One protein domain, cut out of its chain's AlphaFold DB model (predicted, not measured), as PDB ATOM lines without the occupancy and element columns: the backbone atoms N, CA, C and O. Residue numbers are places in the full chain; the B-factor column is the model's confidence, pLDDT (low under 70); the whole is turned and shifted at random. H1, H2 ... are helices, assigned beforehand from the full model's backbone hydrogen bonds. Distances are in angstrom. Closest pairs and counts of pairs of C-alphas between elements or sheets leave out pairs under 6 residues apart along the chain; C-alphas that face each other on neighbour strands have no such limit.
ATOM      1  N   LEU A  96      12.121  45.512 -37.051       85.94
ATOM      2  CA  LEU A  96      10.879  46.290 -37.035       85.94
ATOM      3  C   LEU A  96      10.783  47.246 -38.222       85.94
ATOM      4  O   LEU A  96       9.719  47.339 -38.828       85.94
ATOM      5  N   TYR A  97      11.891  47.883 -38.607       87.12
ATOM      6  CA  TYR A  97      11.949  48.642 -39.858       87.12
ATOM      7  C   TYR A  97      11.634  47.761 -41.064       87.12
ATOM      8  O   TYR A  97      10.884  48.170 -41.941       87.12
ATOM      9  N   GLN A  98      12.129  46.525 -41.072       87.56
ATOM     10  CA  GLN A  98      11.849  45.570 -42.139       87.56
ATOM     11  C   GLN A  98      10.362  45.191 -42.212       87.56
ATOM     12  O   GLN A  98       9.810  45.089 -43.298       87.56
ATOM     13  N   VAL A  99       9.690  45.043 -41.066       87.62
ATOM     14  CA  VAL A  99       8.235  44.808 -41.003       87.62
ATOM     15  C   VAL A  99       7.452  45.992 -41.583       87.62
ATOM     16  O   VAL A  99       6.462  45.781 -42.284       87.62
ATOM     17  N   ILE A 100       7.912  47.223 -41.344       88.50
ATOM     18  CA  ILE A 100       7.321  48.429 -41.941       88.50
ATOM     19  C   ILE A 100       7.558  48.453 -43.458       88.50
ATOM     20  O   ILE A 100       6.621  48.673 -44.223       88.50
ATOM     21  N   GLU A 101       8.782  48.165 -43.915       87.69
ATOM     22  CA  GLU A 101       9.113  48.065 -45.346       87.69
ATOM     23  C   GLU A 101       8.285  46.995 -46.071       87.69
ATOM     24  O   GLU A 101       7.947  47.157 -47.245       87.69
ATOM     25  N   ASP A 102       7.918  45.922 -45.370       85.38
ATOM     26  CA  ASP A 102       7.076  44.854 -45.908       85.38
ATOM     27  C   ASP A 102       5.611  45.264 -46.090       85.38
ATOM     28  O   ASP A 102       4.856  44.542 -46.746       85.38
ATOM     29  N   GLY A 103       5.218  46.418 -45.541       85.38
ATOM     30  CA  GLY A 103       3.889  47.003 -45.677       85.38
ATOM     31  C   GLY A 103       3.041  46.976 -44.406       85.38
ATOM     32  O   GLY A 103       1.841  47.227 -44.498       85.38
ATOM     33  N   ALA A 104       3.616  46.667 -43.238       84.62
ATOM     34  CA  ALA A 104       2.918  46.896 -41.975       84.62
ATOM     35  C   ALA A 104       2.893  48.395 -41.650       84.62
ATOM     36  O   ALA A 104       3.907  49.085 -41.753       84.62
ATOM     37  N   GLU A 105       1.737  48.900 -41.236       81.81
ATOM     38  CA  GLU A 105       1.600  50.288 -40.802       81.81
ATOM     39  C   GLU A 105       2.199  50.469 -39.396       81.81
ATOM     40  O   GLU A 105       2.075  49.597 -38.533       81.81
ATOM     41  N   GLU A 106       2.873  51.596 -39.145       75.88
ATOM     42  CA  GLU A 106       3.402  51.902 -37.812       75.88
ATOM     43  C   GLU A 106       2.251  51.992 -36.799       75.88
ATOM     44  O   GLU A 106       1.361  52.830 -36.912       75.88
ATOM     45  N   GLY A 107       2.273  51.107 -35.801       72.69
ATOM     46  CA  GLY A 107       1.197  50.987 -34.813       72.69
ATOM     47  C   GLY A 107       0.086  50.001 -35.183       72.69
ATOM     48  O   GLY A 107      -0.850  49.855 -34.400       72.69
ATOM     49  N   SER A 108       0.193  49.295 -36.315       79.81
ATOM     50  CA  SER A 108      -0.681  48.158 -36.614       79.81
ATOM     51  C   SER A 108      -0.413  46.982 -35.671       79.81
ATOM     52  O   SER A 108       0.647  46.889 -35.034       79.81
ATOM     53  N   ASP A 109      -1.361  46.049 -35.607       78.50
ATOM     54  CA  ASP A 109      -1.228  44.843 -34.790       78.50
ATOM     55  C   ASP A 109       0.021  44.041 -35.174       78.50
ATOM     56  O   ASP A 109       0.714  43.532 -34.296       78.50
ATOM     57  N   GLU A 110       0.382  43.987 -36.461       83.12
ATOM     58  CA  GLU A 110       1.601  43.325 -36.932       83.12
ATOM     59  C   GLU A 110       2.872  44.013 -36.429       83.12
ATOM     60  O   GLU A 110       3.829  43.331 -36.062       83.12
ATOM     61  N   HIS A 111       2.889  45.347 -36.364       82.69
ATOM     62  CA  HIS A 111       4.023  46.108 -35.838       82.69
ATOM     63  C   HIS A 111       4.173  45.929 -34.317       82.69
ATOM     64  O   HIS A 111       5.274  45.699 -33.793       82.69
ATOM     65  N   TYR A 112       3.051  45.963 -33.595       82.00
ATOM     66  CA  TYR A 112       3.016  45.697 -32.160       82.00
ATOM     67  C   TYR A 112       3.459  44.260 -31.845       82.00
ATOM     68  O   TYR A 112       4.313  44.037 -30.978       82.00
ATOM     69  N   TYR A 113       2.949  43.280 -32.597       77.38
ATOM     70  CA  TYR A 113       3.323  41.881 -32.431       77.38
ATOM     71  C   TYR A 113       4.771  41.626 -32.785       77.38
ATOM     72  O   TYR A 113       5.457  40.970 -32.005       77.38
ATOM     73  N   ALA A 114       5.272  42.195 -33.880       83.44
ATOM     74  CA  ALA A 114       6.677  42.102 -34.244       83.44
ATOM     75  C   ALA A 114       7.580  42.541 -33.078       83.44
ATOM     76  O   ALA A 114       8.515  41.827 -32.720       83.44
ATOM     77  N   THR A 115       7.244  43.633 -32.385       79.31
ATOM     78  CA  THR A 115       8.034  44.143 -31.245       79.31
ATOM     79  C   THR A 115       8.140  43.133 -30.093       79.31
ATOM     80  O   THR A 115       9.139  43.089 -29.368       79.31
ATOM     81  N   ARG A 116       7.125  42.281 -29.935       80.38
ATOM     82  CA  ARG A 116       7.062  41.231 -28.913       80.38
ATOM     83  C   ARG A 116       7.663  39.908 -29.397       80.38
ATOM     84  O   ARG A 116       8.396  39.273 -28.644       80.38
ATOM     85  N   LEU A 117       7.403  39.525 -30.647       79.25
ATOM     86  CA  LEU A 117       7.820  38.260 -31.257       79.25
ATOM     87  C   LEU A 117       9.310  38.240 -31.621       79.25
ATOM     88  O   LEU A 117       9.960  37.204 -31.476       79.25
ATOM     89  N   MET A 118       9.889  39.395 -31.974       79.88
ATOM     90  CA  MET A 118      11.329  39.536 -32.241       79.88
ATOM     91  C   MET A 118      12.198  39.354 -30.994       79.88
ATOM     92  O   MET A 118      13.416  39.461 -31.077       79.88
ATOM     93  N   LYS A 119      11.634  39.078 -29.816       78.56
ATOM     94  CA  LYS A 119      12.436  38.669 -28.656       78.56
ATOM     95  C   LYS A 119      12.760  37.178 -28.672       78.56
ATOM     96  O   LYS A 119      13.849  36.823 -28.232       78.56
ATOM     97  N   GLU A 120      11.874  36.350 -29.222       80.69
ATOM     98  CA  GLU A 120      11.897  34.889 -29.064       80.69
ATOM     99  C   GLU A 120      12.005  34.138 -30.402       80.69
ATOM    100  O   GLU A 120      12.660  33.105 -30.474       80.69
ATOM    101  N   TYR A 121      11.479  34.704 -31.492       81.25
ATOM    102  CA  TYR A 121      11.429  34.060 -32.812       81.25
ATOM    103  C   TYR A 121      12.276  34.775 -33.874       81.25
ATOM    104  O   TYR A 121      11.950  34.765 -35.064       81.25
ATOM    105  N   ARG A 122      13.382  35.406 -33.457       82.94
ATOM    106  CA  ARG A 122      14.272  36.164 -34.360       82.94
ATOM    107  C   ARG A 122      14.759  35.326 -35.530       82.94
ATOM    108  O   ARG A 122      14.668  35.758 -36.675       82.94
ATOM    109  N   ASP A 123      15.227  34.118 -35.235       82.12
ATOM    110  CA  ASP A 123      15.801  33.225 -36.239       82.12
ATOM    111  C   ASP A 123      14.763  32.823 -37.287       82.12
ATOM    112  O   ASP A 123      15.050  32.816 -38.483       82.12
ATOM    113  N   VAL A 124      13.523  32.570 -36.856       85.50
ATOM    114  CA  VAL A 124      12.415  32.248 -37.760       85.50
ATOM    115  C   VAL A 124      12.140  33.428 -38.687       85.50
ATOM    116  O   VAL A 124      12.111  33.256 -39.905       85.50
ATOM    117  N   PHE A 125      12.043  34.642 -38.145       84.44
ATOM    118  CA  PHE A 125      11.804  35.839 -38.948       84.44
ATOM    119  C   PHE A 125      12.919  36.101 -39.975       84.44
ATOM    120  O   PHE A 125      12.630  36.401 -41.132       84.44
ATOM    121  N   ILE A 126      14.190  35.917 -39.598       84.44
ATOM    122  CA  ILE A 126      15.345  36.121 -40.492       84.44
ATOM    123  C   ILE A 126      15.374  35.091 -41.636       84.44
ATOM    124  O   ILE A 126      15.844  35.393 -42.737       84.44
ATOM    125  N   THR A 127      14.857  33.876 -41.421       88.38
ATOM    126  CA  THR A 127      14.794  32.856 -42.486       88.38
ATOM    127  C   THR A 127      13.786  33.201 -43.586       88.38
ATOM    128  O   THR A 127      13.930  32.753 -44.730       88.38
ATOM    129  N   LEU A 128      12.790  34.036 -43.280       85.38
ATOM    130  CA  LEU A 128      11.740  34.438 -44.207       85.38
ATOM    131  C   LEU A 128      12.222  35.606 -45.080       85.38
ATOM    132  O   LEU A 128      12.298  36.755 -44.655       85.38
ATOM    133  N   LYS A 129      12.529  35.323 -46.350       85.38
ATOM    134  CA  LYS A 129      13.021  36.338 -47.303       85.38
ATOM    135  C   LYS A 129      11.921  37.154 -47.981       85.38
ATOM    136  O   LYS A 129      12.191  38.268 -48.421       85.38
ATOM    137  N   ALA A 130      10.712  36.604 -48.091       89.62
ATOM    138  CA  ALA A 130       9.607  37.266 -48.773       89.62
ATOM    139  C   ALA A 130       8.870  38.228 -47.822       89.62
ATOM    140  O   ALA A 130       8.465  37.777 -46.749       89.62
ATOM    141  N   PRO A 131       8.613  39.487 -48.228       85.50
ATOM    142  CA  PRO A 131       7.904  40.476 -47.407       85.50
ATOM    143  C   PRO A 131       6.510  39.974 -47.001       85.50
ATOM    144  O   PRO A 131       6.187  39.834 -45.824       85.50
ATOM    145  N   ASN A 132       5.736  39.506 -47.984       86.19
ATOM    146  CA  ASN A 132       4.425  38.896 -47.748       86.19
ATOM    147  C   ASN A 132       4.511  37.624 -46.889       86.19
ATOM    148  O   ASN A 132       3.555  37.279 -46.202       86.19
ATOM    149  N   GLY A 133       5.629  36.893 -46.942       88.56
ATOM    150  CA  GLY A 133       5.840  35.695 -46.128       88.56
ATOM    151  C   GLY A 133       6.026  36.036 -44.651       88.56
ATOM    152  O   GLY A 133       5.435  35.377 -43.801       88.56
ATOM    153  N   ARG A 134       6.782  37.102 -44.359       88.88
ATOM    154  CA  ARG A 134       6.980  37.620 -42.999       88.88
ATOM    155  C   ARG A 134       5.676  38.124 -42.393       88.88
ATOM    156  O   ARG A 134       5.329  37.710 -41.291       88.88
ATOM    157  N   LEU A 135       4.914  38.926 -43.136       87.06
ATOM    158  CA  LEU A 135       3.628  39.442 -42.660       87.06
ATOM    159  C   LEU A 135       2.572  38.346 -42.472       87.06
ATOM    160  O   LEU A 135       1.881  38.335 -41.460       87.06
ATOM    161  N   ASN A 136       2.456  37.393 -43.404       88.00
ATOM    162  CA  ASN A 136       1.504  36.288 -43.248       88.00
ATOM    163  C   ASN A 136       1.870  35.359 -42.087       88.00
ATOM    164  O   ASN A 136       0.979  34.838 -41.421       88.00
ATOM    165  N   TRP A 137       3.165  35.143 -41.842       88.94
ATOM    166  CA  TRP A 137       3.609  34.392 -40.674       88.94
ATOM    167  C   TRP A 137       3.263  35.128 -39.375       88.94
ATOM    168  O   TRP A 137       2.651  34.522 -38.504       88.94
ATOM    169  N   LEU A 138       3.539  36.436 -39.287       86.38
ATOM    170  CA  LEU A 138       3.156  37.259 -38.131       86.38
ATOM    171  C   LEU A 138       1.644  37.217 -37.861       86.38
ATOM    172  O   LEU A 138       1.239  37.097 -36.709       86.38
ATOM    173  N   ARG A 139       0.811  37.272 -38.911       84.44
ATOM    174  CA  ARG A 139      -0.653  37.167 -38.782       84.44
ATOM    175  C   ARG A 139      -1.091  35.808 -38.250       84.44
ATOM    176  O   ARG A 139      -1.894  35.761 -37.331       84.44
ATOM    177  N   ARG A 140      -0.542  34.714 -38.785       84.50
ATOM    178  CA  ARG A 140      -0.864  33.351 -38.327       84.50
ATOM    179  C   ARG A 140      -0.459  33.108 -36.880       84.50
ATOM    180  O   ARG A 140      -1.245  32.585 -36.109       84.50
ATOM    181  N   GLU A 141       0.742  33.538 -36.509       82.25
ATOM    182  CA  GLU A 141       1.256  33.384 -35.145       82.25
ATOM    183  C   GLU A 141       0.440  34.189 -34.114       82.25
ATOM    184  O   GLU A 141       0.418  33.864 -32.929       82.25
ATOM    185  N   TRP A 142      -0.234  35.252 -34.563       71.12
ATOM    186  CA  TRP A 142      -1.181  36.023 -33.761       71.12
ATOM    187  C   TRP A 142      -2.577  35.391 -33.717       71.12
ATOM    188  O   TRP A 142      -3.150  35.301 -32.638       71.12
ATOM    189  N   GLU A 143      -3.112  34.943 -34.857       74.44
ATOM    190  CA  GLU A 143      -4.443  34.322 -34.951       74.44
ATOM    191  C   GLU A 143      -4.533  32.963 -34.237       74.44
ATOM    192  O   GLU A 143      -5.606  32.601 -33.756       74.44
ATOM    193  N   ASP A 144      -3.424  32.224 -34.136       69.06
ATOM    194  CA  ASP A 144      -3.365  30.919 -33.461       69.06
ATOM    195  C   ASP A 144      -3.311  31.021 -31.916       69.06
ATOM    196  O   ASP A 144      -3.231  29.993 -31.233       69.06
ATOM    197  N   ARG A 145      -3.345  32.234 -31.343       57.91
ATOM    198  CA  ARG A 145      -3.216  32.493 -29.898       57.91
ATOM    199  C   ARG A 145      -4.534  32.866 -29.223       57.91
ATOM    200  O   ARG A 145      -4.734  32.384 -28.083       57.91
TER     201      ARG A 145
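This is residues 96 to 145 of the 145 residues of the protein "Hypothetical protein" of Miscanthus lutarioriparius (UniProt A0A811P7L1). Picture a small cluster of helices in which the longest one, H4, lies like a bar across one side of a short helical hairpin, H1 and H2, and crosses H2 at nearly a right angle. The short helix H3 sits near H4 and away from H1, with tight links joining it to H2 and to H4. The printed part has 50 residues with four named helices in the order H1, H2, H3, H4 and no named strand; its class is all helix. The whole is compact, with a radius of gyration of the C-alphas of 9.6 A, and rounded, spanning 23 by 20 by 17 A.

Begin at the first printed residue, where H1, residues 96 to 101, touches H2, residues 109 to 117; their closest C-alphas, those of Leu 96 and Ala 114, are 6.6 A apart. The two form a helical hairpin and run opposite ways at a shallow tilt of 34 degrees, only just short of steep. Look next at H4, residues 131 to 143, which touches H2 with C-alphas 110 and 138 closest, 6.4 A apart. Their lines are about perpendicular, at 82 degrees. H4 also touches H1, with its residues 131 to 135 alone; the closest C-alphas are those of Val 99 and Leu 135, 7.3 A apart. These two run opposite ways at a steep tilt of 57 degrees. The helix packing is mostly crossed, but only just: of these 3 touching pairs, 1 is at a shallow tilt. H3, residues 122 to 127, is close to H4 but not clearly touching, with the C-alphas of Phe 125 and Arg 134 closest at 6.5 A. H3 and H4 run opposite ways at a steep tilt of 43 degrees. H3 and H1 are apart, and H2 and H3 meet only through their link. In H1, H2, H3 and H4 every O i to N i+4 pair is within hydrogen-bond range.

Find C-alpha 96 at (10.879, 46.290, -37.035); from there H1 runs 8.7 A to C-alpha 101. H2 begins at C-alpha 109, at (-1.228, 44.843, -34.790), and covers 11.7 A to residue 117. H3 spans 8.8 A from residue 122 to 127. H4 runs 18.6 A from residue 131 to C-alpha 143 at (-4.443, 34.322, -34.951).

The two C-alphas farthest apart, those of Glu 101 and Arg 145, are 25.2 A apart. The printed part has no cut and ends at the chain's last residue, 145. No link is long; the one from H1 to H2 is short, with 7 residues. The mean pLDDT of the printed part is 82.6, and residues 144 to 145 are under 70.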